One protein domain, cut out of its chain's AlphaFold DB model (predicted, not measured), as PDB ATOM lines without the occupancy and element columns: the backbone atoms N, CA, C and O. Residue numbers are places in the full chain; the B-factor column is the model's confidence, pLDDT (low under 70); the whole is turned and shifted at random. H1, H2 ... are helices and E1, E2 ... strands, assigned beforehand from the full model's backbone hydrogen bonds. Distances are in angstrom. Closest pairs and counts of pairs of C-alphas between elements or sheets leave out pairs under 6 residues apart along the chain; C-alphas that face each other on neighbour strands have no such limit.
ATOM      1  N   ASP A  97      -6.590 -27.364  33.094       58.25
ATOM      2  CA  ASP A  97      -5.392 -26.618  33.527       58.25
ATOM      3  C   ASP A  97      -4.346 -26.502  32.402       58.25
ATOM      4  O   ASP A  97      -3.591 -25.532  32.329       58.25
ATOM      5  N   LEU A  98      -4.314 -27.479  31.487       60.84
ATOM      6  CA  LEU A  98      -3.422 -27.478  30.323       60.84
ATOM      7  C   LEU A  98      -3.841 -26.431  29.295       60.84
ATOM      8  O   LEU A  98      -2.986 -25.848  28.630       60.84
ATOM      9  N   PHE A  99      -5.143 -26.179  29.154       62.22
ATOM     10  CA  PHE A  99      -5.604 -25.253  28.134       62.22
ATOM     11  C   PHE A  99      -5.486 -23.783  28.537       62.22
ATOM     12  O   PHE A  99      -5.239 -22.944  27.671       62.22
ATOM     13  N   GLU A 100      -5.558 -23.466  29.832       70.81
ATOM     14  CA  GLU A 100      -5.261 -22.116  30.327       70.81
ATOM     15  C   GLU A 100      -3.848 -21.653  29.933       70.81
ATOM     16  O   GLU A 100      -3.622 -20.462  29.718       70.81
ATOM     17  N   GLN A 101      -2.912 -22.588  29.723       73.69
ATOM     18  CA  GLN A 101      -1.570 -22.289  29.222       73.69
ATOM     19  C   GLN A 101      -1.549 -21.784  27.765       73.69
ATOM     20  O   GLN A 101      -0.596 -21.107  27.372       73.69
ATOM     21  N   PHE A 102      -2.574 -22.075  26.953       77.50
ATOM     22  CA  PHE A 102      -2.653 -21.570  25.576       77.50
ATOM     23  C   PHE A 102      -3.146 -20.118  25.505       77.50
ATOM     24  O   PHE A 102      -2.949 -19.460  24.478       77.50
ATOM     25  N   ILE A 103      -3.756 -19.591  26.572       85.44
ATOM     26  CA  ILE A 103      -4.179 -18.189  26.623       85.44
ATOM     27  C   ILE A 103      -2.938 -17.294  26.528       85.44
ATOM     28  O   ILE A 103      -1.956 -17.449  27.248       85.44
ATOM     29  N   GLY A 104      -2.974 -16.335  25.605       81.88
ATOM     30  CA  GLY A 104      -1.857 -15.438  25.322       81.88
ATOM     31  C   GLY A 104      -0.872 -15.952  24.269       81.88
ATOM     32  O   GLY A 104       0.005 -15.191  23.847       81.88
ATOM     33  N   LEU A 105      -1.016 -17.188  23.777       87.00
ATOM     34  CA  LEU A 105      -0.180 -17.667  22.680       87.00
ATOM     35  C   LEU A 105      -0.531 -16.980  21.364       87.00
ATOM     36  O   LEU A 105      -1.696 -16.760  21.017       87.00
ATOM     37  N   ARG A 106       0.520 -16.658  20.608       89.88
ATOM     38  CA  ARG A 106       0.401 -16.111  19.261       89.88
ATOM     39  C   ARG A 106       0.183 -17.249  18.284       89.88
ATOM     40  O   ARG A 106       0.875 -18.260  18.326       89.88
ATOM     41  N   CYS A 107      -0.753 -17.046  17.379       89.62
ATOM     42  CA  CYS A 107      -1.124 -18.022  16.377       89.62
ATOM     43  C   CYS A 107      -1.563 -17.322  15.096       89.62
ATOM     44  O   CYS A 107      -1.545 -16.090  14.990       89.62
ATOM     45  N   ARG A 108      -1.957 -18.108  14.100       90.94
ATOM     46  CA  ARG A 108      -2.534 -17.598  12.869       90.94
ATOM     47  C   ARG A 108      -3.847 -18.316  12.592       90.94
ATOM     48  O   ARG A 108      -3.941 -19.532  12.710       90.94
ATOM     49  N   VAL A 109      -4.864 -17.539  12.239       91.06
ATOM     50  CA  VAL A 109      -6.248 -18.016  12.153       91.06
ATOM     51  C   VAL A 109      -6.865 -17.675  10.801       91.06
ATOM     52  O   VAL A 109      -6.518 -16.636  10.215       91.06
ATOM     53  N   PRO A 110      -7.761 -18.526  10.278       89.81
ATOM     54  CA  PRO A 110      -8.471 -18.243   9.043       89.81
ATOM     55  C   PRO A 110      -9.427 -17.059   9.227       89.81
ATOM     56  O   PRO A 110     -10.108 -16.915  10.237       89.81
ATOM     57  N   CYS A 111      -9.484 -16.196   8.220       84.12
ATOM     58  CA  CYS A 111     -10.391 -15.065   8.122       84.12
ATOM     59  C   CYS A 111     -11.164 -15.172   6.811       84.12
ATOM     60  O   CYS A 111     -10.586 -15.237   5.719       84.12
ATOM     61  N   TYR A 112     -12.488 -15.169   6.918       81.69
ATOM     62  CA  TYR A 112     -13.383 -15.304   5.782       81.69
ATOM     63  C   TYR A 112     -13.750 -13.924   5.246       81.69
ATOM     64  O   TYR A 112     -14.577 -13.206   5.804       81.69
ATOM     65  N   ASN A 113     -13.139 -13.539   4.126       72.50
ATOM     66  CA  ASN A 113     -13.499 -12.293   3.460       72.50
ATOM     67  C   ASN A 113     -14.827 -12.445   2.699       72.50
ATOM     68  O   ASN A 113     -15.175 -13.521   2.211       72.50
ATOM     69  N   LYS A 114     -15.532 -11.324   2.485       67.19
ATOM     70  CA  LYS A 114     -16.826 -11.245   1.762       67.19
ATOM     71  C   LYS A 114     -16.809 -11.827   0.337       67.19
ATOM     72  O   LYS A 114     -17.864 -12.039  -0.251       67.19
ATOM     73  N   HIS A 115     -15.623 -12.068  -0.220       58.81
ATOM     74  CA  HIS A 115     -15.389 -12.609  -1.561       58.81
ATOM     75  C   HIS A 115     -14.986 -14.097  -1.566       58.81
ATOM     76  O   HIS A 115     -14.361 -14.549  -2.521       58.81
ATOM     77  N   SER A 116     -15.306 -14.849  -0.503       55.19
ATOM     78  CA  SER A 116     -15.070 -16.301  -0.356       55.19
ATOM     79  C   SER A 116     -13.610 -16.777  -0.438       55.19
ATOM     80  O   SER A 116     -13.360 -17.969  -0.575       55.19
ATOM     81  N   SER A 117     -12.633 -15.875  -0.340       69.50
ATOM     82  CA  SER A 117     -11.222 -16.231  -0.163       69.50
ATOM     83  C   SER A 117     -10.898 -16.309   1.331       69.50
ATOM     84  O   SER A 117     -11.102 -15.316   2.037       69.50
ATOM     85  N   VAL A 118     -10.372 -17.446   1.792       80.75
ATOM     86  CA  VAL A 118      -9.844 -17.596   3.156       80.75
ATOM     87  C   VAL A 118      -8.443 -16.990   3.198       80.75
ATOM     88  O   VAL A 118      -7.570 -17.399   2.433       80.75
ATOM     89  N   SER A 119      -8.230 -15.990   4.051       83.62
ATOM     90  CA  SER A 119      -6.901 -15.436   4.328       83.62
ATOM     91  C   SER A 119      -6.505 -15.737   5.762       83.62
ATOM     92  O   SER A 119      -7.328 -15.650   6.659       83.62
ATOM     93  N   TYR A 120      -5.243 -16.077   5.999       86.94
ATOM     94  CA  TYR A 120      -4.757 -16.365   7.345       86.94
ATOM     95  C   TYR A 120      -4.117 -15.123   7.964       86.94
ATOM     96  O   TYR A 120      -3.214 -14.524   7.368       86.94
ATOM     97  N   HIS A 121      -4.553 -14.757   9.167       88.56
ATOM     98  CA  HIS A 121      -4.101 -13.560   9.880       88.56
ATOM     99  C   HIS A 121      -3.536 -13.903  11.250       88.56
ATOM    100  O   HIS A 121      -4.032 -14.800  11.926       88.56
ATOM    101  N   ASN A 122      -2.510 -13.160  11.659       91.81
ATOM    102  CA  ASN A 122      -1.906 -13.315  12.973       91.81
ATOM    103  C   ASN A 122      -2.878 -12.858  14.067       91.81
ATOM    104  O   ASN A 122      -3.466 -11.771  13.990       91.81
ATOM    105  N   ALA A 123      -3.018 -13.690  15.089       92.69
ATOM    106  CA  ALA A 123      -3.918 -13.501  16.208       92.69
ATOM    107  C   ALA A 123      -3.278 -13.985  17.518       92.69
ATOM    108  O   ALA A 123      -2.212 -14.600  17.529       92.69
ATOM    109  N   ILE A 124      -3.923 -13.662  18.630       91.69
ATOM    110  CA  ILE A 124      -3.582 -14.140  19.966       91.69
ATOM    111  C   ILE A 124      -4.803 -14.832  20.562       91.69
ATOM    112  O   ILE A 124      -5.921 -14.333  20.413       91.69
ATOM    113  N   ILE A 125      -4.594 -15.973  21.213       89.75
ATOM    114  CA  ILE A 125      -5.659 -16.673  21.935       89.75
ATOM    115  C   ILE A 125      -6.013 -15.836  23.163       89.75
ATOM    116  O   ILE A 125      -5.151 -15.549  23.992       89.75
ATOM    117  N   PHE A 126      -7.260 -15.382  23.238       89.50
ATOM    118  CA  PHE A 126      -7.748 -14.511  24.303       89.50
ATOM    119  C   PHE A 126      -8.484 -15.292  25.386       89.50
ATOM    120  O   PHE A 126      -8.291 -15.006  26.562       89.50
ATOM    121  N   ASP A 127      -9.322 -16.246  24.986       86.38
ATOM    122  CA  ASP A 127     -10.158 -17.021  25.902       86.38
ATOM    123  C   ASP A 127     -10.556 -18.362  25.268       86.38
ATOM    124  O   ASP A 127     -10.432 -18.538  24.053       86.38
ATOM    125  N   ILE A 128     -11.048 -19.299  26.073       85.56
ATOM    126  CA  ILE A 128     -11.518 -20.615  25.626       85.56
ATOM    127  C   ILE A 128     -13.008 -20.719  25.944       85.56
ATOM    128  O   ILE A 128     -13.407 -20.632  27.101       85.56
ATOM    129  N   GLU A 129     -13.849 -20.861  24.916       78.31
ATOM    130  CA  GLU A 129     -15.306 -20.763  25.077       78.31
ATOM    131  C   GLU A 129     -15.982 -22.105  25.353       78.31
ATOM    132  O   GLU A 129     -16.926 -22.149  26.143       78.31
ATOM    133  N   ASP A 130     -15.547 -23.186  24.701       70.12
ATOM    134  CA  ASP A 130     -16.241 -24.472  24.792       70.12
ATOM    135  C   ASP A 130     -15.273 -25.658  24.847       70.12
ATOM    136  O   ASP A 130     -14.560 -25.950  23.886       70.12
ATOM    137  N   MET A 131     -15.294 -26.341  25.995       63.12
ATOM    138  CA  MET A 131     -14.540 -27.563  26.305       63.12
ATOM    139  C   MET A 131     -15.417 -28.818  26.293       63.12
ATOM    140  O   MET A 131     -14.974 -29.895  26.684       63.12
ATOM    141  N   THR A 132     -16.694 -28.697  25.916       62.72
ATOM    142  CA  THR A 132     -17.649 -29.816  25.969       62.72
ATOM    143  C   THR A 132     -17.502 -30.793  24.801       62.72
ATOM    144  O   THR A 132     -18.138 -31.852  24.792       62.72
ATOM    145  N   SER A 133     -16.651 -30.472  23.823       62.72
ATOM    146  CA  SER A 133     -16.342 -31.333  22.688       62.72
ATOM    147  C   SER A 133     -15.516 -32.549  23.115       62.72
ATOM    148  O   SER A 133     -14.489 -32.435  23.776       62.72
ATOM    149  N   SER A 134     -15.927 -33.738  22.671       60.81
ATOM    150  CA  SER A 134     -15.241 -35.012  22.945       60.81
ATOM    151  C   SER A 134     -13.847 -35.142  22.305       60.81
ATOM    152  O   SER A 134     -13.148 -36.120  22.560       60.81
ATOM    153  N   THR A 135     -13.470 -34.204  21.437       67.25
ATOM    154  CA  THR A 135     -12.252 -34.191  20.617       67.25
ATOM    155  C   THR A 135     -11.498 -32.870  20.822       67.25
ATOM    156  O   THR A 135     -12.129 -31.812  20.809       67.25
ATOM    157  N   PRO A 136     -10.159 -32.893  20.971       64.81
ATOM    158  CA  PRO A 136      -9.366 -31.681  21.212       64.81
ATOM    159  C   PRO A 136      -9.352 -30.712  20.016       64.81
ATOM    160  O   PRO A 136      -9.092 -29.526  20.179       64.81
ATOM    161  N   GLU A 137      -9.647 -31.199  18.808       67.44
ATOM    162  CA  GLU A 137      -9.656 -30.398  17.575       67.44
ATOM    163  C   GLU A 137     -10.900 -29.502  17.441       67.44
ATOM    164  O   GLU A 137     -10.852 -28.475  16.761       67.44
ATOM    165  N   ASP A 138     -12.002 -29.867  18.101       78.88
ATOM    166  CA  ASP A 138     -13.280 -29.147  18.029       78.88
ATOM    167  C   ASP A 138     -13.462 -28.111  19.145       78.88
ATOM    168  O   ASP A 138     -14.483 -27.421  19.171       78.88
ATOM    169  N   ILE A 139     -12.468 -27.967  20.029       83.75
ATOM    170  CA  ILE A 139     -12.463 -26.958  21.089       83.75
ATOM    171  C   ILE A 139     -12.559 -25.574  20.452       83.75
ATOM    172  O   ILE A 139     -11.794 -25.235  19.545       83.75
ATOM    173  N   LEU A 140     -13.504 -24.768  20.928       88.06
ATOM    174  CA  LEU A 140     -13.700 -23.411  20.438       88.06
ATOM    175  C   LEU A 140     -12.899 -22.437  21.290       88.06
ATOM    176  O   LEU A 140     -13.087 -22.343  22.504       88.06
ATOM    177  N   VAL A 141     -12.028 -21.680  20.633       88.94
ATOM    178  CA  VAL A 141     -11.237 -20.635  21.275       88.94
ATOM    179  C   VAL A 141     -11.545 -19.280  20.666       88.94
ATOM    180  O   VAL A 141     -11.771 -19.132  19.463       88.94
ATOM    181  N   LYS A 142     -11.537 -18.265  21.518       91.00
ATOM    182  CA  LYS A 142     -11.716 -16.871  21.140       91.00
ATOM    183  C   LYS A 142     -10.356 -16.243  20.895       91.00
ATOM    184  O   LYS A 142      -9.482 -16.264  21.761       91.00
ATOM    185  N   VAL A 143     -10.188 -15.632  19.728       92.44
ATOM    186  CA  VAL A 143      -8.921 -15.030  19.301       92.44
ATOM    187  C   VAL A 143      -9.072 -13.547  18.987       92.44
ATOM    188  O   VAL A 143     -10.116 -13.092  18.523       92.44
ATOM    189  N   LEU A 144      -8.008 -12.774  19.209       92.44
ATOM    190  CA  LEU A 144      -7.927 -11.355  18.854       92.44
ATOM    191  C   LEU A 144      -6.873 -11.137  17.769       92.44
ATOM    192  O   LEU A 144      -5.735 -11.578  17.902       92.44
ATOM    193  N   TYR A 145      -7.222 -10.408  16.708       92.31
ATOM    194  CA  TYR A 145      -6.284 -10.113  15.624       92.31
ATOM    195  C   TYR A 145      -5.179  -9.145  16.067       92.31
ATOM    196  O   TYR A 145      -5.452  -8.056  16.577       92.31
ATOM    197  N   ILE A 146      -3.922  -9.509  15.793       91.31
ATOM    198  CA  ILE A 146      -2.739  -8.682  16.092       91.31
ATOM    199  C   ILE A 146      -2.625  -7.529  15.085       91.31
ATOM    200  O   ILE A 146      -2.284  -6.396  15.438       91.31
ATOM    201  N   ASN A 147      -2.955  -7.808  13.821       91.12
ATOM    202  CA  ASN A 147      -2.842  -6.865  12.712       91.12
ATOM    203  C   ASN A 147      -4.230  -6.547  12.124       91.12
ATOM    204  O   ASN A 147      -4.535  -6.998  11.018       91.12
ATOM    205  N   PRO A 148      -5.097  -5.791  12.832       90.69
ATOM    206  CA  PRO A 148      -6.435  -5.477  12.339       90.69
ATOM    207  C   PRO A 148      -6.366  -4.596  11.086       90.69
ATOM    208  O   PRO A 148      -5.898  -3.453  11.132       90.69
ATOM    209  N   VAL A 149      -6.846  -5.132   9.962       88.06
ATOM    210  CA  VAL A 149      -6.931  -4.419   8.672       88.06
ATOM    211  C   VAL A 149      -8.277  -3.713   8.480       88.06
ATOM    212  O   VAL A 149      -8.365  -2.709   7.774       88.06
ATOM    213  N   GLU A 150      -9.318  -4.196   9.160       85.75
ATOM    214  CA  GLU A 150     -10.655  -3.608   9.177       85.75
ATOM    215  C   GLU A 150     -11.043  -3.141  10.585       85.75
ATOM    216  O   GLU A 150     -10.577  -3.671  11.592       85.75
ATOM    217  N   ARG A 151     -11.953  -2.160  10.671       87.12
ATOM    218  CA  ARG A 151     -12.462  -1.656  11.964       87.12
ATOM    219  C   ARG A 151     -13.193  -2.726  12.779       87.12
ATOM    220  O   ARG A 151     -13.158  -2.660  13.999       87.12
ATOM    221  N   SER A 152     -13.827  -3.688  12.114       86.50
ATOM    222  CA  SER A 152     -14.491  -4.838  12.740       86.50
ATOM    223  C   SER A 152     -13.511  -5.794  13.416       86.50
ATOM    224  O   SER A 152     -13.901  -6.447  14.371       86.50
ATOM    225  N   MET A 153     -12.255  -5.857  12.958       89.25
ATOM    226  CA  MET A 153     -11.201  -6.704  13.538       89.25
ATOM    227  C   MET A 153     -10.500  -6.039  14.723       89.25
ATOM    228  O   MET A 153      -9.770  -6.691  15.462       89.25
ATOM    229  N   GLN A 154     -10.667  -4.726  14.879       90.75
ATOM    230  CA  GLN A 154      -9.956  -3.952  15.883       90.75
ATOM    231  C   GLN A 154     -10.491  -4.288  17.282       90.75
ATOM    232  O   GLN A 154     -11.684  -4.078  17.516       90.75
ATOM    233  N   PRO A 155      -9.642  -4.752  18.219       91.25
ATOM    234  CA  PRO A 155     -10.080  -5.101  19.565       91.25
ATOM    235  C   PRO A 155     -10.726  -3.921  20.298       91.25
ATOM    236  O   PRO A 155     -10.223  -2.791  20.285       91.25
ATOM    237  N   CYS A 156     -11.845  -4.181  20.967       90.62
ATOM    238  CA  CYS A 156     -12.541  -3.199  21.781       90.62
ATOM    239  C   CYS A 156     -11.770  -2.927  23.080       90.62
ATOM    240  O   CYS A 156     -11.705  -3.773  23.966       90.62
ATOM    241  N   LYS A 157     -11.254  -1.703  23.248       89.81
ATOM    242  CA  LYS A 157     -10.524  -1.296  24.468       89.81
ATOM    243  C   LYS A 157     -11.376  -1.449  25.737       89.81
ATOM    244  O   LYS A 157     -10.882  -1.894  26.760       89.81
ATOM    245  N   HIS A 158     -12.676  -1.154  25.657       89.69
ATOM    246  CA  HIS A 158     -13.591  -1.323  26.792       89.69
ATOM    247  C   HIS A 158     -13.897  -2.787  27.112       89.69
ATOM    248  O   HIS A 158     -14.221  -3.088  28.255       89.69
ATOM    249  N   PHE A 159     -13.836  -3.684  26.126       89.38
ATOM    250  CA  PHE A 159     -14.007  -5.118  26.353       89.38
ATOM    251  C   PHE A 159     -12.792  -5.693  27.074       89.38
ATOM    252  O   PHE A 159     -12.966  -6.379  28.069       89.38
ATOM    253  N   LEU A 160     -11.584  -5.304  26.652       87.38
ATOM    254  CA  LEU A 160     -10.339  -5.674  27.335       87.38
ATOM    255  C   LEU A 160     -10.318  -5.210  28.803       87.38
ATOM    256  O   LEU A 160      -9.780  -5.898  29.661       87.38
ATOM    257  N   ASP A 161     -10.959  -4.075  29.102       87.81
ATOM    258  CA  ASP A 161     -11.116  -3.553  30.464       87.81
ATOM    259  C   ASP A 161     -12.318  -4.143  31.236       87.81
ATOM    260  O   ASP A 161     -12.607  -3.679  32.343       87.81
ATOM    261  N   ASN A 162     -13.068  -5.093  30.660       84.25
ATOM    262  CA  ASN A 162     -14.318  -5.652  31.204       84.25
ATOM    263  C   ASN A 162     -15.427  -4.611  31.487       84.25
ATOM    264  O   ASN A 162     -16.236  -4.760  32.399       84.25
ATOM    265  N   LYS A 163     -15.473  -3.526  30.707       88.31
ATOM    266  CA  LYS A 163     -16.418  -2.396  30.856       88.31
ATOM    267  C   LYS A 163     -17.359  -2.220  29.663       88.31
ATOM    268  O   LYS A 163     -18.140  -1.268  29.633       88.31
ATOM    269  N   CYS A 164     -17.266  -3.073  28.646       88.38
ATOM    270  CA  CYS A 164     -18.119  -2.973  27.468       88.38
ATOM    271  C   CYS A 164     -19.526  -3.508  27.763       88.38
ATOM    272  O   CYS A 164     -19.680  -4.646  28.185       88.38
ATOM    273  N   THR A 165     -20.557  -2.709  27.487       91.31
ATOM    274  CA  THR A 165     -21.970  -3.094  27.664       91.31
ATOM    275  C   THR A 165     -22.637  -3.567  26.372       91.31
ATOM    276  O   THR A 165     -23.794  -3.979  26.388       91.31
ATOM    277  N   PHE A 166     -21.933  -3.479  25.240       84.38
ATOM    278  CA  PHE A 166     -22.516  -3.665  23.911       84.38
ATOM    279  C   PHE A 166     -22.413  -5.099  23.371       84.38
ATOM    280  O   PHE A 166     -23.058  -5.379  22.366       84.38
ATOM    281  N   ASN A 167     -21.657  -5.995  24.026       80.19
ATOM    282  CA  ASN A 167     -21.460  -7.402  23.631       80.19
ATOM    283  C   ASN A 167     -21.294  -7.558  22.103       80.19
ATOM    284  O   ASN A 167     -20.420  -6.919  21.524       80.19
ATOM    285  N   GLU A 168     -22.146  -8.340  21.439       79.88
ATOM    286  CA  GLU A 168     -22.086  -8.601  19.990       79.88
ATOM    287  C   GLU A 168     -22.424  -7.386  19.109       79.88
ATOM    288  O   GLU A 168     -22.039  -7.330  17.946       79.88
ATOM    289  N   ASN A 169     -23.100  -6.371  19.656       85.94
ATOM    290  CA  ASN A 169     -23.438  -5.136  18.940       85.94
ATOM    291  C   ASN A 169     -22.353  -4.055  19.076       85.94
ATOM    292  O   ASN A 169     -22.570  -2.891  18.719       85.94
ATOM    293  N   CYS A 170     -21.194  -4.400  19.635       86.56
ATOM    294  CA  CYS A 170     -20.077  -3.482  19.744       86.56
ATOM    295  C   CYS A 170     -19.539  -3.103  18.356       86.56
ATOM    296  O   CYS A 170     -19.445  -3.916  17.441       86.56
ATOM    297  N   ARG A 171     -19.137  -1.837  18.195       87.25
ATOM    298  CA  ARG A 171     -18.488  -1.355  16.961       87.25
ATOM    299  C   ARG A 171     -17.114  -1.999  16.722       87.25
ATOM    300  O   ARG A 171     -16.636  -1.993  15.589       87.25
ATOM    301  N   TYR A 172     -16.473  -2.455  17.792       88.94
ATOM    302  CA  TYR A 172     -15.127  -3.018  17.817       88.94
ATOM    303  C   TYR A 172     -15.195  -4.510  18.161       88.94
ATOM    304  O   TYR A 172     -16.132  -4.939  18.831       88.94
ATOM    305  N   SER A 173     -14.191  -5.278  17.744       90.69
ATOM    306  CA  SER A 173     -14.129  -6.727  17.957       90.69
ATOM    307  C   SER A 173     -14.054  -7.083  19.442       90.69
ATOM    308  O   SER A 173     -13.267  -6.491  20.186       90.69
ATOM    309  N   HIS A 174     -14.826  -8.084  19.860       90.88
ATOM    310  CA  HIS A 174     -14.647  -8.787  21.138       90.88
ATOM    311  C   HIS A 174     -13.869 -10.104  20.965       90.88
ATOM    312  O   HIS A 174     -13.770 -10.885  21.902       90.88
ATOM    313  N   GLY A 175     -13.311 -10.335  19.775       89.56
ATOM    314  CA  GLY A 175     -12.700 -11.593  19.366       89.56
ATOM    315  C   GLY A 175     -13.558 -12.359  18.368       89.56
ATOM    316  O   GLY A 175     -14.759 -12.118  18.255       89.56
ATOM    317  N   GLU A 176     -12.903 -13.240  17.623       89.69
ATOM    318  CA  GLU A 176     -13.520 -14.197  16.704       89.69
ATOM    319  C   GLU A 176     -13.425 -15.589  17.333       89.69
ATOM    320  O   GLU A 176     -12.379 -15.935  17.888       89.69
ATOM    321  N   THR A 177     -14.487 -16.384  17.254       91.69
ATOM    322  CA  THR A 177     -14.472 -17.769  17.738       91.69
ATOM    323  C   THR A 177     -14.022 -18.693  16.611       91.69
ATOM    324  O   THR A 177     -14.648 -18.747  15.554       91.69
ATOM    325  N   VAL A 178     -12.933 -19.427  16.835       90.56
ATOM    326  CA  VAL A 178     -12.348 -20.370  15.872       90.56
ATOM    327  C   VAL A 178     -12.126 -21.731  16.524       90.56
ATOM    328  O   VAL A 178     -11.923 -21.825  17.734       90.56
ATOM    329  N   LYS A 179     -12.160 -22.798  15.723       89.50
ATOM    330  CA  LYS A 179     -11.808 -24.137  16.202       89.50
ATOM    331  C   LYS A 179     -10.313 -24.233  16.442       89.50
ATOM    332  O   LYS A 179      -9.534 -23.740  15.628       89.50
ATOM    333  N   PHE A 180      -9.914 -24.935  17.495       85.00
ATOM    334  CA  PHE A 180      -8.510 -25.160  17.812       85.00
ATOM    335  C   PHE A 180      -7.774 -25.888  16.675       85.00
ATOM    336  O   PHE A 180      -6.651 -25.517  16.345       85.00
ATOM    337  N   GLY A 181      -8.429 -26.841  15.998       81.44
ATOM    338  CA  GLY A 181      -7.863 -27.539  14.835       81.44
ATOM    339  C   GLY A 181      -7.631 -26.665  13.591       81.44
ATOM    340  O   GLY A 181      -6.824 -27.027  12.739       81.44
ATOM    341  N   ASP A 182      -8.288 -25.504  13.486       86.06
ATOM    342  CA  ASP A 182      -8.118 -24.576  12.357       86.06
ATOM    343  C   ASP A 182      -6.964 -23.575  12.578       86.06
ATOM    344  O   ASP A 182      -6.631 -22.782  11.687       86.06
ATOM    345  N   ILE A 183      -6.363 -23.582  13.771       87.31
ATOM    346  CA  ILE A 183      -5.270 -22.692  14.152       87.31
ATOM    347  C   ILE A 183      -3.955 -23.240  13.614       87.31
ATOM    348  O   ILE A 183      -3.634 -24.416  13.767       87.31
ATOM    349  N   ILE A 184      -3.154 -22.356  13.023       87.75
ATOM    350  CA  ILE A 184      -1.806 -22.685  12.560       87.75
ATOM    351  C   ILE A 184      -0.760 -21.833  13.282       87.75
ATOM    352  O   ILE A 184      -1.073 -20.843  13.954       87.75
ATOM    353  N   GLU A 185       0.501 -22.232  13.138       85.69
ATOM    354  CA  GLU A 185       1.646 -21.568  13.756       85.69
ATOM    355  C   GLU A 185       1.739 -20.080  13.369       85.69
ATOM    356  O   GLU A 185       1.413 -19.672  12.248       85.69
ATOM    357  N   TYR A 186       2.169 -19.257  14.326       87.06
ATOM    358  CA  TYR A 186       2.361 -17.824  14.134       87.06
ATOM    359  C   TYR A 186       3.442 -17.539  13.084       87.06
ATOM    360  O   TYR A 186       4.556 -18.046  13.169       87.06
ATOM    361  N   GLU A 187       3.133 -16.675  12.113       84.44
ATOM    362  CA  GLU A 187       4.112 -16.232  11.116       84.44
ATOM    363  C   GLU A 187       4.814 -14.964  11.610       84.44
ATOM    364  O   GLU A 187       4.205 -13.887  11.681       84.44
ATOM    365  N   GLU A 188       6.098 -15.084  11.951       84.19
ATOM    366  CA  GLU A 188       6.916 -13.927  12.297       84.19
ATOM    367  C   GLU A 188       7.135 -13.020  11.072       84.19
ATOM    368  O   GLU A 188       7.299 -13.513   9.952       84.19
TER     369      GLU A 188
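This is residues 97 to 188 of the 495 residues of the protein "Zinc finger CCCH-type with G patch domain-containing protein" of Trichinella sp. T9 (UniProt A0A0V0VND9). A four-stranded antiparallel sheet, strongly twisted and curled like part of a barrel, makes the core, and its long strand E2 bends sharply so that its first part pairs with E1 and its later part with E3. A loop-rich part, residues 146 to 175 with the short helix H2, lies at one side of this sheet, while the short helix H1 lies toward the opposite side. The printed part has 92 residues, with two named helices and four named strands in the order H1, E1, E2, E3, H2, E4; the strands lie side by side as E1, E2, E3, E4. The class is mixed, helices and strands, with under half of the residues, 38 of 92, in named elements. The whole is compact and rounded, with a radius of gyration of the C-alphas of 13.3 A and spans of 34 by 32 by 24 A.

H1, residues 97 to 100, is only just not on the sheet, with 4 pairs of C-alphas within 10 A. Edge strand E1, residues 106 to 112, and inner strand E2, residues 118 to 130, form an antiparallel hairpin; N 109 and O 121 are within hydrogen-bond range at 2.9 A. E2 bends by 97 degrees at residue 122. E2 and E3, residues 140 to 145, are also an antiparallel hairpin, with N 126 and O 142 at 2.8 A. E1, E2 and E3 form a meander, each strand the antiparallel neighbour of the one before. H2, residues 157 to 160, is not on the sheet and is apart from H1, E1 and E2. E4, residues 176 to 179, is the other edge strand, antiparallel to E3, with N 143 and O 176 at 2.9 A. Residues 184 to 185 pair antiparallel with residues 107 to 108 of E1. Both helices are too short for an O i to N i+4 pair; the one O i to N i+3 pair is within range in H2 but not in H1.

H1 begins at C-alpha 97, (-5.392, -26.618, 33.527), and is 5.5 A long. E1 measures 19.3 A, E2 23.6 A and E3 16.0 A from first to last C-alpha. H2 is 5.2 A long. E4 is 10.1 A long and ends at C-alpha 179, (-11.808, -24.137, 16.202).

The C-alphas farthest apart, those of Asp 97 and His 115, are 39.1 A from each other. The printed part has no cut. The links from E3 to H2 and from H2 to E4 are long. The model's mean pLDDT over the printed part is 83.1; residues 97 to 99, 114 to 117 and 131 to 137 are under 70.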